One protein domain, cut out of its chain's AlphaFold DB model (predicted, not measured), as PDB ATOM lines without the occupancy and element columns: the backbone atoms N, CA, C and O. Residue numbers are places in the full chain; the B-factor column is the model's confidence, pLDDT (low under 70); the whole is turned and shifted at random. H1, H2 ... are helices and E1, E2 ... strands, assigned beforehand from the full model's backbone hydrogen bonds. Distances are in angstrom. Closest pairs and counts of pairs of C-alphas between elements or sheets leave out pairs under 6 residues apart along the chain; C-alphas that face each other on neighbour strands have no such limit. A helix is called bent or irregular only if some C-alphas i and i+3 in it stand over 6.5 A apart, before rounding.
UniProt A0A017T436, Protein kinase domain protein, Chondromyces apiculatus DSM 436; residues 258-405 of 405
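AT A GLANCE: This is residues 258 to 405 of the 405 residues of the protein "Protein kinase domain protein" of Chondromyces apiculatus DSM 436 (UniProt A0A017T436). Two sheets of five strands each, E1 E3 E4 E5 E6 and E2 E7 E8 E9 E10, lie face to face as a sandwich, their strands at only 5 degrees to each other. H1 and H2 pack on the first sheet, which curls round H1, while H3 packs on the second sheet across E7. The printed part has 148 residues, in the order E1 H1 H2 H3 and then E2 to E10, and its class is mixed, helices and strands. Both sheets are antiparallel throughout, and E3 to E6 and E7 to E10 are meanders, each strand the antiparallel neighbour of the one before. The whole is compact and rounded, with a radius of gyration of the C-alphas of 14.2 A and spans of 40 by 36 by 25 A.

IN THESE COORDINATES: The first sheet holds E1, residues 258 to 261, E3, 316 to 318, E4, 326 to 333 and 20.9 A long, E5, 336 to 345 and 27.4 A, and E6, 349 to 358 and 25.6 A. E1 begins at C-alpha 258 (172.205, 88.534, 140.788). The second holds E2, residues 310 to 312, E7, 366 to 369, E8, 376 to 380, E9, 389 to 394 and 16.7 A, and E10, 400 to 404, which ends at C-alpha 404 (170.617, 103.036, 158.928). The helices are H1, residues 264 to 272 and 12.2 A, H2, 275 to 280, and H3, 292 to 299. H2 is irregular, with C-alphas 276 and 279 7.8 A apart.

HOW THE PARTS SIT: The first sheet is strongly twisted; E4 bends by 51 degrees at residue 330 and E6 by 63 degrees at residue 353. E4 and E5 form a hairpin, with N 329 and O 340 at 2.9 A, as do E5 and E6, with N 339 and O 356 at 2.9 A. In the second sheet N 379 of E8 and O 390 of E9 are 2.9 A apart. Between the sheets, the closest C-alphas of E6 and E10 are those of Ser 354 and Val 401, 5.6 A apart. H2 is on the first sheet at a height of 9.0 A, over E5. H1 and H2 touch only at the corner, Ile 271 to Leu 277 at 6.1 A between C-alphas. H3 is on the second sheet; its closest C-alpha pair with E7 is Val 294 and Val 366, 6.3 A. In H1 and H3 every O i to N i+4 pair is within hydrogen-bond range; in H2 0 of 2 are, and 1 of 3 O i to N i+3 pairs.

THE WHOLE: The two C-alphas farthest apart, Asp 302 and Gly 347, are 41.7 A apart. The printed part has no cut, and H2 to H3 is the one long link, of 11 residues. Its mean pLDDT is 93.7, and no printed residue is under 70.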
ATOM      1  N   ARG A 258     171.753  88.486 142.180       93.00
ATOM      2  CA  ARG A 258     172.205  88.534 140.788       93.00
ATOM      3  C   ARG A 258     172.511  89.974 140.426       93.00
ATOM      4  O   ARG A 258     171.716  90.862 140.728       93.00
ATOM      5  N   LYS A 259     173.632  90.220 139.746       92.44
ATOM      6  CA  LYS A 259     173.891  91.547 139.177       92.44
ATOM      7  C   LYS A 259     172.820  91.867 138.138       92.44
ATOM      8  O   LYS A 259     172.448  91.013 137.333       92.44
ATOM      9  N   ALA A 260     172.357  93.104 138.111       94.38
ATOM     10  CA  ALA A 260     171.395  93.586 137.137       94.38
ATOM     11  C   ALA A 260     172.011  94.701 136.295       94.38
ATOM     12  O   ALA A 260     172.748  95.544 136.800       94.38
ATOM     13  N   THR A 261     171.691  94.707 135.006       95.81
ATOM     14  CA  THR A 261     172.033  95.801 134.100       95.81
ATOM     15  C   THR A 261     170.786  96.644 133.883       95.81
ATOM     16  O   THR A 261     169.808  96.179 133.305       95.81
ATOM     17  N   ILE A 262     170.824  97.881 134.363       97.19
ATOM     18  CA  ILE A 262     169.817  98.927 134.164       97.19
ATOM     19  C   ILE A 262     170.579 100.233 133.937       97.19
ATOM     20  O   ILE A 262     171.677 100.396 134.463       97.19
ATOM     21  N   THR A 263     170.067 101.145 133.121       97.62
ATOM     22  CA  THR A 263     170.754 102.413 132.833       97.62
ATOM     23  C   THR A 263     170.387 103.495 133.855       97.62
ATOM     24  O   THR A 263     169.279 103.474 134.399       97.62
ATOM     25  N   PRO A 264     171.255 104.499 134.083       97.69
ATOM     26  CA  PRO A 264     170.897 105.641 134.921       97.69
ATOM     27  C   PRO A 264     169.652 106.390 134.424       97.69
ATOM     28  O   PRO A 264     168.844 106.824 135.238       97.69
ATOM     29  N   ALA A 265     169.447 106.471 133.102       97.56
ATOM     30  CA  ALA A 265     168.255 107.076 132.509       97.56
ATOM     31  C   ALA A 265     166.968 106.318 132.881       97.56
ATOM     32  O   ALA A 265     166.001 106.937 133.314       97.56
ATOM     33  N   GLN A 266     166.973 104.981 132.809       97.88
ATOM     34  CA  GLN A 266     165.834 104.165 133.250       97.88
ATOM     35  C   GLN A 266     165.553 104.343 134.749       97.88
ATOM     36  O   GLN A 266     164.398 104.452 135.151       97.88
ATOM     37  N   VAL A 267     166.590 104.425 135.592       98.12
ATOM     38  CA  VAL A 267     166.405 104.705 137.028       98.12
ATOM     39  C   VAL A 267     165.856 106.115 137.260       98.12
ATOM     40  O   VAL A 267     164.994 106.287 138.119       98.12
ATOM     41  N   ALA A 268     166.285 107.111 136.482       97.94
ATOM     42  CA  ALA A 268     165.735 108.464 136.541       97.94
ATOM     43  C   ALA A 268     164.235 108.490 136.197       97.94
ATOM     44  O   ALA A 268     163.455 109.128 136.905       97.94
ATOM     45  N   GLU A 269     163.812 107.754 135.163       97.12
ATOM     46  CA  GLU A 269     162.396 107.596 134.800       97.12
ATOM     47  C   GLU A 269     161.593 106.902 135.909       97.12
ATOM     48  O   GLU A 269     160.502 107.352 136.267       97.12
ATOM     49  N   MET A 270     162.156 105.846 136.507       97.94
ATOM     50  CA  MET A 270     161.553 105.166 137.653       97.94
ATOM     51  C   MET A 270     161.365 106.126 138.836       97.94
ATOM     52  O   MET A 270     160.257 106.224 139.362       97.94
ATOM     53  N   ILE A 271     162.404 106.879 139.215       97.69
ATOM     54  CA  ILE A 271     162.362 107.884 140.292       97.69
ATOM     55  C   ILE A 271     161.292 108.944 140.013       97.69
ATOM     56  O   ILE A 271     160.485 109.244 140.890       97.69
ATOM     57  N   ALA A 272     161.238 109.472 138.786       96.50
ATOM     58  CA  ALA A 272     160.281 110.508 138.397       96.50
ATOM     59  C   ALA A 272     158.812 110.062 138.518       96.50
ATOM     60  O   ALA A 272     157.915 110.899 138.630       96.50
ATOM     61  N   SER A 273     158.553 108.751 138.507       95.12
ATOM     62  CA  SER A 273     157.206 108.194 138.656       95.12
ATOM     63  C   SER A 273     156.744 107.995 140.105       95.12
ATOM     64  O   SER A 273     155.562 107.725 140.307       95.12
ATOM     65  N   VAL A 274     157.627 108.177 141.099       94.62
ATOM     66  CA  VAL A 274     157.331 107.977 142.528       94.62
ATOM     67  C   VAL A 274     157.178 109.332 143.246       94.62
ATOM     68  O   VAL A 274     158.184 109.972 143.564       94.62
ATOM     69  N   PRO A 275     155.947 109.800 143.534       91.38
ATOM     70  CA  PRO A 275     155.647 110.979 144.354       91.38
ATOM     71  C   PRO A 275     156.498 111.227 145.609       91.38
ATOM     72  O   PRO A 275     156.756 112.381 145.933       91.38
ATOM     73  N   HIS A 276     156.966 110.206 146.326       89.94
ATOM     74  CA  HIS A 276     157.814 110.424 147.511       89.94
ATOM     75  C   HIS A 276     159.302 110.663 147.203       89.94
ATOM     76  O   HIS A 276     160.063 111.012 148.104       89.94
ATOM     77  N   LEU A 277     159.728 110.524 145.944       94.25
ATOM     78  CA  LEU A 277     161.109 110.749 145.499       94.25
ATOM     79  C   LEU A 277     161.299 112.081 144.753       94.25
ATOM     80  O   LEU A 277     162.323 112.280 144.103       94.25
ATOM     81  N   GLN A 278     160.345 113.010 144.862       91.19
ATOM     82  CA  GLN A 278     160.355 114.293 144.136       91.19
ATOM     83  C   GLN A 278     161.611 115.129 144.407       91.19
ATOM     84  O   GLN A 278     162.109 115.807 143.517       91.19
ATOM     85  N   ASP A 279     162.179 115.002 145.605       90.25
ATOM     86  CA  ASP A 279     163.427 115.645 146.018       90.25
ATOM     87  C   ASP A 279     164.658 115.282 145.169       90.25
ATOM     88  O   ASP A 279     165.661 115.995 145.208       90.25
ATOM     89  N   ILE A 280     164.613 114.147 144.472       94.94
ATOM     90  CA  ILE A 280     165.675 113.655 143.584       94.94
ATOM     91  C   ILE A 280     165.144 113.351 142.176       94.94
ATOM     92  O   ILE A 280     165.832 112.722 141.374       94.94
ATOM     93  N   ALA A 281     163.917 113.775 141.866       94.81
ATOM     94  CA  ALA A 281     163.330 113.632 140.543       94.81
ATOM     95  C   ALA A 281     163.801 114.762 139.613       94.81
ATOM     96  O   ALA A 281     164.039 115.887 140.044       94.81
ATOM     97  N   GLY A 282     163.923 114.467 138.315       92.31
ATOM     98  CA  GLY A 282     164.275 115.466 137.297       92.31
ATOM     99  C   GLY A 282     165.730 115.952 137.320       92.31
ATOM    100  O   GLY A 282     166.063 116.871 136.574       92.31
ATOM    101  N   VAL A 283     166.594 115.343 138.136       93.06
ATOM    102  CA  VAL A 283     168.043 115.599 138.147       93.06
ATOM    103  C   VAL A 283     168.811 114.461 137.475       93.06
ATOM    104  O   VAL A 283     168.282 113.370 137.262       93.06
ATOM    105  N   GLU A 284     170.073 114.716 137.133       93.56
ATOM    106  CA  GLU A 284     170.944 113.704 136.538       93.56
ATOM    107  C   GLU A 284     171.235 112.575 137.536       93.56
ATOM    108  O   GLU A 284     171.702 112.814 138.656       93.56
ATOM    109  N   ILE A 285     170.974 111.339 137.099       97.06
ATOM    110  CA  ILE A 285     171.313 110.122 137.833       97.06
ATOM    111  C   ILE A 285     172.626 109.566 137.296       97.06
ATOM    112  O   ILE A 285     172.807 109.417 136.087       97.06
ATOM    113  N   SER A 286     173.528 109.200 138.203       96.75
ATOM    114  CA  SER A 286     174.783 108.520 137.871       96.75
ATOM    115  C   SER A 286     175.036 107.359 138.830       96.75
ATOM    116  O   SER A 286     174.616 107.398 139.989       96.75
ATOM    117  N   PHE A 287     175.711 106.319 138.344       96.44
ATOM    118  CA  PHE A 287     176.144 105.193 139.170       96.44
ATOM    119  C   PHE A 287     177.614 105.311 139.553       96.44
ATOM    120  O   PHE A 287     178.415 105.924 138.843       96.44
ATOM    121  N   PHE A 288     177.949 104.671 140.668       95.81
ATOM    122  CA  PHE A 288     179.314 104.522 141.151       95.81
ATOM    123  C   PHE A 288     180.044 103.414 140.373       95.81
ATOM    124  O   PHE A 288     179.431 102.448 139.908       95.81
ATOM    125  N   LYS A 289     181.358 103.550 140.218       94.56
ATOM    126  CA  LYS A 289     182.220 102.735 139.362       94.56
ATOM    127  C   LYS A 289     183.033 101.732 140.169       94.56
ATOM    128  O   LYS A 289     183.794 102.089 141.062       94.56
ATOM    129  N   GLU A 290     182.949 100.471 139.774       92.81
ATOM    130  CA  GLU A 290     183.873  99.439 140.242       92.81
ATOM    131  C   GLU A 290     185.191  99.472 139.438       92.81
ATOM    132  O   GLU A 290     185.149  99.685 138.223       92.81
ATOM    133  N   PRO A 291     186.355  99.222 140.075       95.19
ATOM    134  CA  PRO A 291     186.534  98.937 141.504       95.19
ATOM    135  C   PRO A 291     186.717 100.195 142.377       95.19
ATOM    136  O   PRO A 291     186.687 100.087 143.601       95.19
ATOM    137  N   ASP A 292     186.919 101.366 141.772       95.81
ATOM    138  CA  ASP A 292     187.409 102.574 142.453       95.81
ATOM    139  C   ASP A 292     186.510 103.034 143.609       95.81
ATOM    140  O   ASP A 292     187.000 103.292 144.709       95.81
ATOM    141  N   ASP A 293     185.195 103.066 143.400       95.50
ATOM    142  CA  ASP A 293     184.242 103.531 144.410       95.50
ATOM    143  C   ASP A 293     184.050 102.520 145.552       95.50
ATOM    144  O   ASP A 293     183.842 102.908 146.704       95.50
ATOM    145  N   VAL A 294     184.208 101.221 145.273       95.00
ATOM    146  CA  VAL A 294     184.249 100.189 146.322       95.00
ATOM    147  C   VAL A 294     185.500 100.355 147.182       95.00
ATOM    148  O   VAL A 294     185.418 100.335 148.410       95.00
ATOM    149  N   ASN A 295     186.652 100.575 146.546       93.94
ATOM    150  CA  ASN A 295     187.910 100.810 147.247       93.94
ATOM    151  C   ASN A 295     187.859 102.094 148.088       93.94
ATOM    152  O   ASN A 295     188.369 102.103 149.205       93.94
ATOM    153  N   ALA A 296     187.213 103.154 147.596       92.81
ATOM    154  CA  ALA A 296     187.036 104.397 148.341       92.81
ATOM    155  C   ALA A 296     186.163 104.214 149.596       92.81
ATOM    156  O   ALA A 296     186.518 104.722 150.662       92.81
ATOM    157  N   ALA A 297     185.066 103.452 149.508       91.69
ATOM    158  CA  ALA A 297     184.237 103.121 150.671       91.69
ATOM    159  C   ALA A 297     184.991 102.248 151.695       91.69
ATOM    160  O   ALA A 297     184.868 102.456 152.904       91.69
ATOM    161  N   LEU A 298     185.809 101.300 151.221       91.31
ATOM    162  CA  LEU A 298     186.652 100.449 152.068       91.31
ATOM    163  C   LEU A 298     187.804 101.208 152.727       91.31
ATOM    164  O   LEU A 298     188.130 100.932 153.876       91.31
ATOM    165  N   ALA A 299     188.406 102.177 152.039       91.25
ATOM    166  CA  ALA A 299     189.494 102.986 152.587       91.25
ATOM    167  C   ALA A 299     189.059 103.824 153.800       91.25
ATOM    168  O   ALA A 299     189.894 104.192 154.624       91.25
ATOM    169  N   ARG A 300     187.758 104.118 153.913       88.25
ATOM    170  CA  ARG A 300     187.161 104.824 155.053       88.25
ATOM    171  C   ARG A 300     186.709 103.890 156.182       88.25
ATOM    172  O   ARG A 300     186.281 104.396 157.206       88.25
ATOM    173  N   SER A 301     186.763 102.573 155.985       87.06
ATOM    174  CA  SER A 301     186.090 101.579 156.825       87.06
ATOM    175  C   SER A 301     186.641 101.441 158.247       87.06
ATOM    176  O   SER A 301     187.852 101.347 158.442       87.06
ATOM    177  N   ASP A 302     185.730 101.241 159.203       80.19
ATOM    178  CA  ASP A 302     186.008 100.857 160.594       80.19
ATOM    179  C   ASP A 302     185.896  99.327 160.793       80.19
ATOM    180  O   ASP A 302     185.154  98.842 161.645       80.19
ATOM    181  N   GLY A 303     186.600  98.521 159.989       74.69
ATOM    182  CA  GLY A 303     186.578  97.052 160.153       74.69
ATOM    183  C   GLY A 303     186.756  96.213 158.887       74.69
ATOM    184  O   GLY A 303     186.832  94.989 158.978       74.69
ATOM    185  N   GLY A 304     186.862  96.849 157.721       82.81
ATOM    186  CA  GLY A 304     186.928  96.179 156.424       82.81
ATOM    187  C   GLY A 304     185.572  95.637 155.964       82.81
ATOM    188  O   GLY A 304     184.537  95.872 156.582       82.81
ATOM    189  N   ALA A 305     185.567  94.908 154.843       82.94
ATOM    190  CA  ALA A 305     184.354  94.247 154.362       82.94
ATOM    191  C   ALA A 305     183.865  93.201 155.385       82.94
ATOM    192  O   ALA A 305     184.689  92.433 155.896       82.94
ATOM    193  N   PRO A 306     182.547  93.094 155.641       83.19
ATOM    194  CA  PRO A 306     182.024  92.052 156.513       83.19
ATOM    195  C   PRO A 306     182.389  90.657 155.994       83.19
ATOM    196  O   PRO A 306     182.506  90.429 154.786       83.19
ATOM    197  N   ALA A 307     182.527  89.691 156.904       84.44
ATOM    198  CA  ALA A 307     182.868  88.319 156.537       84.44
ATOM    199  C   ALA A 307     181.906  87.758 155.472       84.44
ATOM    200  O   ALA A 307     180.689  87.962 155.539       84.44
ATOM    201  N   ASN A 308     182.459  87.042 154.487       87.62
ATOM    202  CA  ASN A 308     181.727  86.426 153.372       87.62
ATOM    203  C   ASN A 308     180.845  87.403 152.573       87.62
ATOM    204  O   ASN A 308     179.841  86.995 151.990       87.62
ATOM    205  N   THR A 309     181.193  88.691 152.566       90.38
ATOM    206  CA  THR A 309     180.428  89.727 151.871       90.38
ATOM    207  C   THR A 309     181.225  90.274 150.700       90.38
ATOM    208  O   THR A 309     182.345  90.750 150.862       90.38
ATOM    209  N   THR A 310     180.621  90.239 149.517       92.00
ATOM    210  CA  THR A 310     181.152  90.920 148.337       92.00
ATOM    211  C   THR A 310     180.524  92.301 148.249       92.00
ATOM    212  O   THR A 310     179.298  92.426 148.252       92.00
ATOM    213  N   LEU A 311     181.361  93.335 148.184       94.00
ATOM    214  CA  LEU A 311     180.915  94.710 147.985       94.00
ATOM    215  C   LEU A 311     180.812  95.028 146.494       94.00
ATOM    216  O   LEU A 311     181.649  94.613 145.694       94.00
ATOM    217  N   THR A 312     179.778  95.772 146.127       95.00
ATOM    218  CA  THR A 312     179.469  96.133 144.746       95.00
ATOM    219  C   THR A 312     178.745  97.474 144.712       95.00
ATOM    220  O   THR A 312     178.029  97.832 145.642       95.00
ATOM    221  N   THR A 313     178.906  98.221 143.630       95.44
ATOM    222  CA  THR A 313     178.064  99.381 143.304       95.44
ATOM    223  C   THR A 313     177.077  99.070 142.181       95.44
ATOM    224  O   THR A 313     176.269  99.914 141.800       95.44
ATOM    225  N   SER A 314     177.142  97.852 141.639       95.12
ATOM    226  CA  SER A 314     176.247  97.386 140.589       95.12
ATOM    227  C   SER A 314     174.815  97.252 141.128       95.12
ATOM    228  O   SER A 314     174.633  96.781 142.254       95.12
ATOM    229  N   PRO A 315     173.783  97.581 140.331       96.38
ATOM    230  CA  PRO A 315     172.406  97.223 140.649       96.38
ATOM    231  C   PRO A 315     172.259  95.713 140.891       96.38
ATOM    232  O   PRO A 315     172.896  94.900 140.214       96.38
ATOM    233  N   LEU A 316     171.406  95.331 141.840       95.94
ATOM    234  CA  LEU A 316     171.199  93.939 142.237       95.94
ATOM    235  C   LEU A 316     169.732  93.538 142.104       95.94
ATOM    236  O   LEU A 316     168.844  94.259 142.546       95.94
ATOM    237  N   LEU A 317     169.482  92.352 141.555       96.31
ATOM    238  CA  LEU A 317     168.254  91.606 141.809       96.31
ATOM    239  C   LEU A 317     168.474  90.715 143.022       96.31
ATOM    240  O   LEU A 317     169.335  89.832 143.014       96.31
ATOM    241  N   TRP A 318     167.681  90.964 144.049       96.88
ATOM    242  CA  TRP A 318     167.728  90.295 145.330       96.88
ATOM    243  C   TRP A 318     166.481  89.432 145.528       96.88
ATOM    244  O   TRP A 318     165.359  89.932 145.453       96.88
ATOM    245  N   SER A 319     166.678  88.145 145.807       96.12
ATOM    246  CA  SER A 319     165.610  87.158 146.000       96.12
ATOM    247  C   SER A 319     165.643  86.610 147.439       96.12
ATOM    248  O   SER A 319     166.217  85.536 147.683       96.12
ATOM    249  N   PRO A 320     165.087  87.337 148.433       95.81
ATOM    250  CA  PRO A 320     165.212  86.976 149.849       95.81
ATOM    251  C   PRO A 320     164.445  85.708 150.232       95.81
ATOM    252  O   PRO A 320     164.878  84.977 151.124       95.81
ATOM    253  N   VAL A 321     163.326  85.444 149.557       95.88
ATOM    254  CA  VAL A 321     162.445  84.284 149.742       95.88
ATOM    255  C   VAL A 321     161.936  83.804 148.376       95.88
ATOM    256  O   VAL A 321     161.982  84.578 147.415       95.88
ATOM    257  N   PRO A 322     161.457  82.554 148.243       96.19
ATOM    258  CA  PRO A 322     160.843  82.091 147.004       96.19
ATOM    259  C   PRO A 322     159.640  82.956 146.624       96.19
ATOM    260  O   PRO A 322     158.842  83.329 147.481       96.19
ATOM    261  N   GLY A 323     159.511  83.269 145.335       95.06
ATOM    262  CA  GLY A 323     158.384  84.047 144.810       95.06
ATOM    263  C   GLY A 323     158.510  85.563 144.988       95.06
ATOM    264  O   GLY A 323     157.558  86.281 144.676       95.06
ATOM    265  N   GLU A 324     159.664  86.049 145.461       96.38
ATOM    266  CA  GLU A 324     159.957  87.474 145.620       96.38
ATOM    267  C   GLU A 324     161.283  87.854 144.943       96.38
ATOM    268  O   GLU A 324     162.312  87.213 145.160       96.38
ATOM    269  N   GLU A 325     161.260  88.922 144.148       96.75
ATOM    270  CA  GLU A 325     162.439  89.526 143.516       96.75
ATOM    271  C   GLU A 325     162.396  91.044 143.711       96.75
ATOM    272  O   GLU A 325     161.406  91.705 143.391       96.75
ATOM    273  N   ILE A 326     163.491  91.608 144.215       98.12
ATOM    274  CA  ILE A 326     163.618  93.026 144.546       98.12
ATOM    275  C   ILE A 326     164.806  93.599 143.780       98.12
ATOM    276  O   ILE A 326     165.932  93.135 143.932       98.12
ATOM    277  N   LEU A 327     164.573  94.630 142.973       98.38
ATOM    278  CA  LEU A 327     165.645  95.431 142.394       98.38
ATOM    279  C   LEU A 327     166.152  96.417 143.448       98.38
ATOM    280  O   LEU A 327     165.394  97.275 143.892       98.38
ATOM    281  N   VAL A 328     167.426  96.317 143.819       98.44
ATOM    282  CA  VAL A 328     168.114  97.266 144.698       98.44
ATOM    283  C   VAL A 328     169.133  98.059 143.884       98.44
ATOM    284  O   VAL A 328     169.986  97.481 143.210       98.44
ATOM    285  N   VAL A 329     169.045  99.387 143.945       98.25
ATOM    286  CA  VAL A 329     169.923 100.311 143.216       98.25
ATOM    287  C   VAL A 329     170.543 101.300 144.192       98.25
ATOM    288  O   VAL A 329     169.824 101.957 144.946       98.25
ATOM    289  N   ALA A 330     171.866 101.433 144.134       97.75
ATOM    290  CA  ALA A 330     172.600 102.525 144.755       97.75
ATOM    291  C   ALA A 330     173.096 103.488 143.672       97.75
ATOM    292  O   ALA A 330     173.560 103.061 142.614       97.75
ATOM    293  N   GLY A 331     172.990 104.789 143.916       97.25
ATOM    294  CA  GLY A 331     173.404 105.789 142.939       97.25
ATOM    295  C   GLY A 331     173.429 107.197 143.505       97.25
ATOM    296  O   GLY A 331     173.236 107.416 144.702       97.25
ATOM    297  N   LYS A 332     173.679 108.151 142.614       97.00
ATOM    298  CA  LYS A 332     173.778 109.575 142.915       97.00
ATOM    299  C   LYS A 332     172.761 110.362 142.098       97.00
ATOM    300  O   LYS A 332     172.585 110.084 140.914       97.00
ATOM    301  N   ALA A 333     172.148 111.350 142.738       96.12
ATOM    302  CA  ALA A 333     171.224 112.322 142.171       96.12
ATOM    303  C   ALA A 333     171.698 113.734 142.563       96.12
ATOM    304  O   ALA A 333     171.511 114.160 143.702       96.12
ATOM    305  N   ASP A 334     172.367 114.442 141.648       91.38
ATOM    306  CA  ASP A 334     173.051 115.723 141.924       91.38
ATOM    307  C   ASP A 334     173.967 115.675 143.175       91.38
ATOM    308  O   ASP A 334     174.990 114.993 143.161       91.38
ATOM    309  N   LYS A 335     173.636 116.371 144.271       92.44
ATOM    310  CA  LYS A 335     174.412 116.372 145.525       92.44
ATOM    311  C   LYS A 335     173.956 115.310 146.531       92.44
ATOM    312  O   LYS A 335     174.370 115.371 147.682       92.44
ATOM    313  N   HIS A 336     173.066 114.409 146.130       95.81
ATOM    314  CA  HIS A 336     172.481 113.374 146.976       95.81
ATOM    315  C   HIS A 336     172.943 111.989 146.544       95.81
ATOM    316  O   HIS A 336     173.107 111.730 145.352       95.81
ATOM    317  N   ALA A 337     173.064 111.078 147.501       96.50
ATOM    318  CA  ALA A 337     173.187 109.654 147.235       96.50
ATOM    319  C   ALA A 337     171.890 108.943 147.633       96.50
ATOM    320  O   ALA A 337     171.118 109.446 148.452       96.50
ATOM    321  N   PHE A 338     171.619 107.780 147.051       97.38
ATOM    322  CA  PHE A 338     170.417 107.018 147.364       97.38
ATOM    323  C   PHE A 338     170.661 105.515 147.399       97.38
ATOM    324  O   PHE A 338     171.551 104.992 146.729       97.38
ATOM    325  N   VAL A 339     169.787 104.832 148.137       98.19
ATOM    326  CA  VAL A 339     169.519 103.398 148.019       98.19
ATOM    327  C   VAL A 339     168.022 103.239 147.795       98.19
ATOM    328  O   VAL A 339     167.215 103.674 148.618       98.19
ATOM    329  N   LEU A 340     167.637 102.629 146.682       98.56
ATOM    330  CA  LEU A 340     166.242 102.388 146.322       98.56
ATOM    331  C   LEU A 340     166.009 100.889 146.172       98.56
ATOM    332  O   LEU A 340     166.833 100.195 145.581       98.56
ATOM    333  N   ALA A 341     164.888 100.404 146.693       98.56
ATOM    334  CA  ALA A 341     164.444  99.027 146.551       98.56
ATOM    335  C   ALA A 341     163.065  98.998 145.886       98.56
ATOM    336  O   ALA A 341     162.151  99.699 146.324       98.56
ATOM    337  N   PHE A 342     162.903  98.164 144.862       98.56
ATOM    338  CA  PHE A 342     161.665  98.014 144.105       98.56
ATOM    339  C   PHE A 342     161.258  96.548 144.029       98.56
ATOM    340  O   PHE A 342     162.054  95.718 143.595       98.56
ATOM    341  N   TYR A 343     160.014  96.228 144.372       98.25
ATOM    342  CA  TYR A 343     159.441  94.929 144.038       98.25
ATOM    343  C   TYR A 343     159.344  94.804 142.517       98.25
ATOM    344  O   TYR A 343     158.835  95.711 141.847       98.25
ATOM    345  N   ARG A 344     159.821  93.686 141.964       97.38
ATOM    346  CA  ARG A 344     159.671  93.371 140.542       97.38
ATOM    347  C   ARG A 344     158.308  92.724 140.307       97.38
ATOM    348  O   ARG A 344     157.948  91.744 140.950       97.38
ATOM    349  N   LEU A 345     157.554  93.271 139.366       97.12
ATOM    350  CA  LEU A 345     156.244  92.780 138.949       97.12
ATOM    351  C   LEU A 345     156.363  92.078 137.585       97.12
ATOM    352  O   LEU A 345     157.309  92.346 136.835       97.12
ATOM    353  N   PRO A 346     155.387  91.234 137.197       95.25
ATOM    354  CA  PRO A 346     155.343  90.679 135.848       95.25
ATOM    355  C   PRO A 346     155.397  91.756 134.757       95.25
ATOM    356  O   PRO A 346     154.781  92.824 134.879       95.25
ATOM    357  N   GLY A 347     156.123  91.443 133.679       94.94
ATOM    358  CA  GLY A 347     156.325  92.335 132.534       94.94
ATOM    359  C   GLY A 347     157.341  93.457 132.772       94.94
ATOM    360  O   GLY A 347     157.167  94.527 132.201       94.94
ATOM    361  N   ASP A 348     158.344  93.240 133.634       95.00
ATOM    362  CA  ASP A 348     159.351  94.246 134.027       95.00
ATOM    363  C   ASP A 348     158.724  95.568 134.507       95.00
ATOM    364  O   ASP A 348     159.252  96.659 134.301       95.00
ATOM    365  N   ARG A 349     157.574  95.475 135.177       97.56
ATOM    366  CA  ARG A 349     156.995  96.598 135.921       97.56
ATOM    367  C   ARG A 349     157.522  96.576 137.352       97.56
ATOM    368  O   ARG A 349     158.010  95.551 137.824       97.56
ATOM    369  N   TYR A 350     157.394  97.690 138.062       98.12
ATOM    370  CA  TYR A 350     157.962  97.827 139.401       98.12
ATOM    371  C   TYR A 350     157.012  98.533 140.357       98.12
ATOM    372  O   TYR A 350     156.188  99.350 139.946       98.12
ATOM    373  N   ARG A 351     157.173  98.239 141.644       97.81
ATOM    374  CA  ARG A 351     156.556  98.968 142.754       97.81
ATOM    375  C   ARG A 351     157.641  99.395 143.727       97.81
ATOM    376  O   ARG A 351     158.519  98.588 144.032       97.81
ATOM    377  N   ILE A 352     157.605 100.631 144.219       97.62
ATOM    378  CA  ILE A 352     158.567 101.067 145.237       97.62
ATOM    379  C   ILE A 352     158.354 100.254 146.523       97.62
ATOM    380  O   ILE A 352     157.236 100.134 147.023       97.62
ATOM    381  N   ALA A 353     159.428  99.645 147.023       97.50
ATOM    382  CA  ALA A 353     159.419  98.824 148.231       97.50
ATOM    383  C   ALA A 353     159.935  99.618 149.436       97.50
ATOM    384  O   ALA A 353     159.339  99.601 150.506       97.50
ATOM    385  N   SER A 354     161.050 100.329 149.254       97.38
ATOM    386  CA  SER A 354     161.626 101.231 150.251       97.38
ATOM    387  C   SER A 354     162.619 102.175 149.576       97.38
ATOM    388  O   SER A 354     163.225 101.836 148.560       97.38
ATOM    389  N   SER A 355     162.842 103.339 150.176       97.00
ATOM    390  CA  SER A 355     163.806 104.327 149.689       97.00
ATOM    391  C   SER A 355     164.597 104.954 150.829       97.00
ATOM    392  O   SER A 355     164.038 105.248 151.882       97.00
ATOM    393  N   LEU A 356     165.875 105.217 150.584       97.00
ATOM    394  CA  LEU A 356     166.746 106.023 151.427       97.00
ATOM    395  C   LEU A 356     167.441 107.058 150.543       97.00
ATOM    396  O   LEU A 356     168.100 106.694 149.572       97.00
ATOM    397  N   VAL A 357     167.313 108.334 150.899       96.31
ATOM    398  CA  VAL A 357     168.024 109.440 150.249       96.31
ATOM    399  C   VAL A 357     168.941 110.087 151.278       96.31
ATOM    400  O   VAL A 357     168.478 110.645 152.272       96.31
ATOM    401  N   LEU A 358     170.244 110.015 151.031       95.12
ATOM    402  CA  LEU A 358     171.287 110.631 151.840       95.12
ATOM    403  C   LEU A 358     171.499 112.064 151.340       95.12
ATOM    404  O   LEU A 358     172.057 112.309 150.264       95.12
ATOM    405  N   LYS A 359     170.972 113.027 152.101       94.44
ATOM    406  CA  LYS A 359     171.039 114.446 151.742       94.44
ATOM    407  C   LYS A 359     172.479 114.947 151.823       94.44
ATOM    408  O   LYS A 359     173.181 114.659 152.778       94.44
ATOM    409  N   GLU A 360     172.882 115.708 150.809       94.00
ATOM    410  CA  GLU A 360     174.228 116.282 150.651       94.00
ATOM    411  C   GLU A 360     175.401 115.282 150.702       94.00
ATOM    412  O   GLU A 360     176.555 115.692 150.816       94.00
ATOM    413  N   GLU A 361     175.119 113.986 150.542       92.12
ATOM    414  CA  GLU A 361     176.122 112.931 150.459       92.12
ATOM    415  C   GLU A 361     176.564 112.722 149.005       92.12
ATOM    416  O   GLU A 361     175.744 112.494 148.113       92.12
ATOM    417  N   LYS A 362     177.875 112.807 148.763       83.19
ATOM    418  CA  LYS A 362     178.481 112.689 147.425       83.19
ATOM    419  C   LYS A 362     179.338 111.438 147.266       83.19
ATOM    420  O   LYS A 362     179.706 111.121 146.134       83.19
ATOM    421  N   GLY A 363     179.716 110.813 148.377       80.25
ATOM    422  CA  GLY A 363     180.563 109.637 148.423       80.25
ATOM    423  C   GLY A 363     179.862 108.403 147.865       80.25
ATOM    424  O   GLY A 363     178.634 108.382 147.723       80.25
ATOM    425  N   PRO A 364     180.642 107.371 147.515       92.44
ATOM    426  CA  PRO A 364     180.082 106.162 146.958       92.44
ATOM    427  C   PRO A 364     179.238 105.426 147.985       92.44
ATOM    428  O   PRO A 364     179.651 105.242 149.127       92.44
ATOM    429  N   VAL A 365     178.066 104.973 147.549       96.62
ATOM    430  CA  VAL A 365     177.261 104.013 148.300       96.62
ATOM    431  C   VAL A 365     177.524 102.633 147.720       96.62
ATOM    432  O   VAL A 365     177.249 102.382 146.546       96.62
ATOM    433  N   VAL A 366     178.044 101.737 148.550       96.25
ATOM    434  CA  VAL A 366     178.243 100.328 148.209       96.25
ATOM    435  C   VAL A 366     177.112  99.483 148.772       96.25
ATOM    436  O   VAL A 366     176.606  99.739 149.865       96.25
ATOM    437  N   LEU A 367     176.735  98.452 148.026       96.19
ATOM    438  CA  LEU A 367     175.892  97.353 148.469       96.19
ATOM    439  C   LEU A 367     176.786  96.158 148.803       96.19
ATOM    440  O   LEU A 367     177.793  95.918 148.139       96.19
ATOM    441  N   GLY A 368     176.417  95.395 149.822       92.25
ATOM    442  CA  GLY A 368     177.057  94.135 150.169       92.25
ATOM    443  C   GLY A 368     176.112  92.979 149.903       92.25
ATOM    444  O   GLY A 368     174.934  93.057 150.241       92.25
ATOM    445  N   PHE A 369     176.617  91.887 149.345       88.06
ATOM    446  CA  PHE A 369     175.861  90.644 149.273       88.06
ATOM    447  C   PHE A 369     176.645  89.474 149.859       88.06
ATOM    448  O   PHE A 369     177.862  89.370 149.695       88.06
ATOM    449  N   ASN A 370     175.922  88.615 150.573       87.50
ATOM    450  CA  ASN A 370     176.443  87.447 151.271       87.50
ATOM    451  C   ASN A 370     175.484  86.272 151.051       87.50
ATOM    452  O   ASN A 370     174.360  86.295 151.554       87.50
ATOM    453  N   GLY A 371     175.931  85.241 150.337       79.38
ATOM    454  CA  GLY A 371     175.084  84.122 149.905       79.38
ATOM    455  C   GLY A 371     174.462  83.305 151.027       79.38
ATOM    456  O   GLY A 371     173.437  82.658 150.813       79.38
ATOM    457  N   TYR A 372     175.016  83.388 152.237       85.38
ATOM    458  CA  TYR A 372     174.487  82.725 153.427       85.38
ATOM    459  C   TYR A 372     173.382  83.536 154.118       85.38
ATOM    460  O   TYR A 372     172.599  82.987 154.893       85.38
ATOM    461  N   ILE A 373     173.287  84.843 153.850       90.56
ATOM    462  CA  ILE A 373     172.316  85.746 154.474       90.56
ATOM    463  C   ILE A 373     171.325  86.220 153.415       90.56
ATOM    464  O   ILE A 373     171.566  87.178 152.684       90.56
ATOM    465  N   ARG A 374     170.161  85.567 153.360       92.75
ATOM    466  CA  ARG A 374     169.153  85.848 152.328       92.75
ATOM    467  C   ARG A 374     168.291  87.072 152.595       92.75
ATOM    468  O   ARG A 374     167.937  87.778 151.664       92.75
ATOM    469  N   LYS A 375     167.951  87.339 153.857       95.19
ATOM    470  CA  LYS A 375     166.997  88.397 154.241       95.19
ATOM    471  C   LYS A 375     167.641  89.764 154.517       95.19
ATOM    472  O   LYS A 375     166.948  90.672 154.976       95.19
ATOM    473  N   ARG A 376     168.942  89.941 154.259       94.50
ATOM    474  CA  ARG A 376     169.638  91.215 154.493       94.50
ATOM    475  C   ARG A 376     170.717  91.482 153.454       94.50
ATOM    476  O   ARG A 376     171.602  90.655 153.281       94.50
ATOM    477  N   LEU A 377     170.688  92.682 152.894       93.81
ATOM    478  CA  LEU A 377     171.670  93.215 151.959       93.81
ATOM    479  C   LEU A 377     172.295  94.472 152.592       93.81
ATOM    480  O   LEU A 377     171.603  95.484 152.733       93.81
ATOM    481  N   PRO A 378     173.547  94.408 153.082       94.25
ATOM    482  CA  PRO A 378     174.250  95.574 153.609       94.25
ATOM    483  C   PRO A 378     174.307  96.742 152.617       94.25
ATOM    484  O   PRO A 378     174.428  96.532 151.413       94.25
ATOM    485  N   TRP A 379     174.280  97.971 153.123       95.50
ATOM    486  CA  TRP A 379     174.651  99.168 152.364       95.50
ATOM    487  C   TRP A 379     175.571 100.047 153.215       95.50
ATOM    488  O   TRP A 379     175.467 100.024 154.444       95.50
ATOM    489  N   ALA A 380     176.469 100.807 152.589       95.12
ATOM    490  CA  ALA A 380     177.355 101.723 153.306       95.12
ATOM    491  C   ALA A 380     177.918 102.847 152.422       95.12
ATOM    492  O   ALA A 380     178.205 102.619 151.251       95.12
ATOM    493  N   THR A 381     178.134 104.030 153.002       94.00
ATOM    494  CA  THR A 381     179.057 105.069 152.491       94.00
ATOM    495  C   THR A 381     180.442 104.954 153.125       94.00
ATOM    496  O   THR A 381     181.456 105.269 152.503       94.00
ATOM    497  N   CYS A 382     180.477 104.450 154.361       90.62
ATOM    498  CA  CYS A 382     181.657 103.952 155.046       90.62
ATOM    499  C   CYS A 382     181.325 102.591 155.677       90.62
ATOM    500  O   CYS A 382     180.381 102.464 156.460       90.62
ATOM    501  N   VAL A 383     182.097 101.561 155.333       87.31
ATOM    502  CA  VAL A 383     181.840 100.184 155.775       87.31
ATOM    503  C   VAL A 383     182.142 100.035 157.273       87.31
ATOM    504  O   VAL A 383     183.214 100.435 157.721       87.31
ATOM    505  N   GLU A 384     181.204  99.460 158.035       84.81
ATOM    506  CA  GLU A 384     181.236  99.320 159.508       84.81
ATOM    507  C   GLU A 384     181.268 100.644 160.312       84.81
ATOM    508  O   GLU A 384     181.261 100.617 161.543       84.81
ATOM    509  N   CYS A 385     181.189 101.810 159.658       87.00
ATOM    510  CA  CYS A 385     181.010 103.089 160.345       87.00
ATOM    511  C   CYS A 385     179.583 103.237 160.893       87.00
ATOM    512  O   CYS A 385     178.586 102.973 160.204       87.00
ATOM    513  N   ARG A 386     179.470 103.768 162.113       86.12
ATOM    514  CA  ARG A 386     178.182 104.134 162.716       86.12
ATOM    515  C   ARG A 386     177.585 105.361 162.023       86.12
ATOM    516  O   ARG A 386     178.257 106.370 161.850       86.12
ATOM    517  N   GLY A 387     176.309 105.293 161.673       86.62
ATOM    518  CA  GLY A 387     175.563 106.325 160.956       86.62
ATOM    519  C   GLY A 387     175.810 106.333 159.446       86.62
ATOM    520  O   GLY A 387     175.077 106.990 158.721       86.62
ATOM    521  N   GLU A 388     176.793 105.587 158.947       91.62
ATOM    522  CA  GLU A 388     177.189 105.568 157.530       91.62
ATOM    523  C   GLU A 388     177.013 104.188 156.886       91.62
ATOM    524  O   GLU A 388     177.433 103.947 155.754       91.62
ATOM    525  N   SER A 389     176.378 103.269 157.610       93.00
ATOM    526  CA  SER A 389     176.113 101.911 157.162       93.00
ATOM    527  C   SER A 389     174.740 101.432 157.617       93.00
ATOM    528  O   SER A 389     174.070 102.033 158.462       93.00
ATOM    529  N   GLY A 390     174.281 100.342 157.017       94.44
ATOM    530  CA  GLY A 390     172.931  99.869 157.223       94.44
ATOM    531  C   GLY A 390     172.610  98.615 156.431       94.44
ATOM    532  O   GLY A 390     173.495  97.921 155.940       94.44
ATOM    533  N   HIS A 391     171.328  98.260 156.386       95.62
ATOM    534  CA  HIS A 391     170.852  97.081 155.664       95.62
ATOM    535  C   HIS A 391     169.538  97.381 154.949       95.62
ATOM    536  O   HIS A 391     168.614  97.933 155.548       95.62
ATOM    537  N   VAL A 392     169.422  96.924 153.707       97.38
ATOM    538  CA  VAL A 392     168.134  96.625 153.087       97.38
ATOM    539  C   VAL A 392     167.684  95.273 153.652       97.38
ATOM    540  O   VAL A 392     168.386  94.272 153.523       97.38
ATOM    541  N   THR A 393     166.566  95.247 154.373       97.25
ATOM    542  CA  THR A 393     166.107  94.087 155.151       97.25
ATOM    543  C   THR A 393     164.733  93.638 154.684       97.25
ATOM    544  O   THR A 393     163.817  94.453 154.597       97.25
ATOM    545  N   TYR A 394     164.591  92.337 154.438       97.19
ATOM    546  CA  TYR A 394     163.314  91.686 154.177       97.19
ATOM    547  C   TYR A 394     162.807  91.133 155.502       97.19
ATOM    548  O   TYR A 394     163.414  90.233 156.092       97.19
ATOM    549  N   ARG A 395     161.748  91.741 156.023       95.62
ATOM    550  CA  ARG A 395     161.202  91.450 157.346       95.62
ATOM    551  C   ARG A 395     160.275  90.237 157.315       95.62
ATOM    552  O   ARG A 395     159.868  89.758 156.258       95.62
ATOM    553  N   ASP A 396     159.926  89.749 158.499       92.06
ATOM    554  CA  ASP A 396     159.013  88.612 158.647       92.06
ATOM    555  C   ASP A 396     157.552  88.965 158.334       92.06
ATOM    556  O   ASP A 396     156.767  88.071 158.060       92.06
ATOM    557  N   ASP A 397     157.206  90.256 158.284       90.12
ATOM    558  CA  ASP A 397     155.929  90.754 157.754       90.12
ATOM    559  C   ASP A 397     155.945  90.933 156.220       90.12
ATOM    560  O   ASP A 397     155.079  91.611 155.671       90.12
ATOM    561  N   HIS A 398     156.936  90.346 155.535       94.12
ATOM    562  CA  HIS A 398     157.120  90.367 154.077       94.12
ATOM    563  C   HIS A 398     157.369  91.756 153.466       94.12
ATOM    564  O   HIS A 398     157.237  91.965 152.257       94.12
ATOM    565  N   ARG A 399     157.792  92.720 154.292       94.75
ATOM    566  CA  ARG A 399     158.118  94.081 153.854       94.75
ATOM    567  C   ARG A 399     159.615  94.306 153.718       94.75
ATOM    568  O   ARG A 399     160.419  93.795 154.502       94.75
ATOM    569  N   VAL A 400     159.982  95.138 152.748       97.38
ATOM    570  CA  VAL A 400     161.347  95.647 152.595       97.38
ATOM    571  C   VAL A 400     161.487  96.948 153.371       97.38
ATOM    572  O   VAL A 400     160.668  97.850 153.239       97.38
ATOM    573  N   VAL A 401     162.547  97.064 154.164       96.94
ATOM    574  CA  VAL A 401     162.921  98.313 154.836       96.94
ATOM    575  C   VAL A 401     164.400  98.594 154.627       96.94
ATOM    576  O   VAL A 401     165.214  97.673 154.633       96.94
ATOM    577  N   ILE A 402     164.763  99.865 154.479       97.38
ATOM    578  CA  ILE A 402     166.162 100.300 154.481       97.38
ATOM    579  C   ILE A 402     166.453 100.930 155.841       97.38
ATOM    580  O   ILE A 402     165.844 101.927 156.218       97.38
ATOM    581  N   ILE A 403     167.361 100.312 156.593       94.06
ATOM    582  CA  ILE A 403     167.725 100.710 157.956       94.06
ATOM    583  C   ILE A 403     169.128 101.307 157.926       94.06
ATOM    584  O   ILE A 403     170.019 100.694 157.342       94.06
ATOM    585  N   GLN A 404     169.317 102.447 158.586       92.19
ATOM    586  CA  GLN A 404     170.617 103.036 158.928       92.19
ATOM    587  C   GLN A 404     170.966 102.654 160.373       92.19
ATOM    588  O   GLN A 404     170.076 102.637 161.227       92.19
ATOM    589  N   LYS A 405     172.221 102.288 160.632       86.25
ATOM    590  CA  LYS A 405     172.705 101.814 161.938       86.25
ATOM    591  C   LYS A 405     173.627 102.813 162.608       86.25
ATOM    592  O   LYS A 405     174.412 103.436 161.871       86.25
TER     593      LYS A 405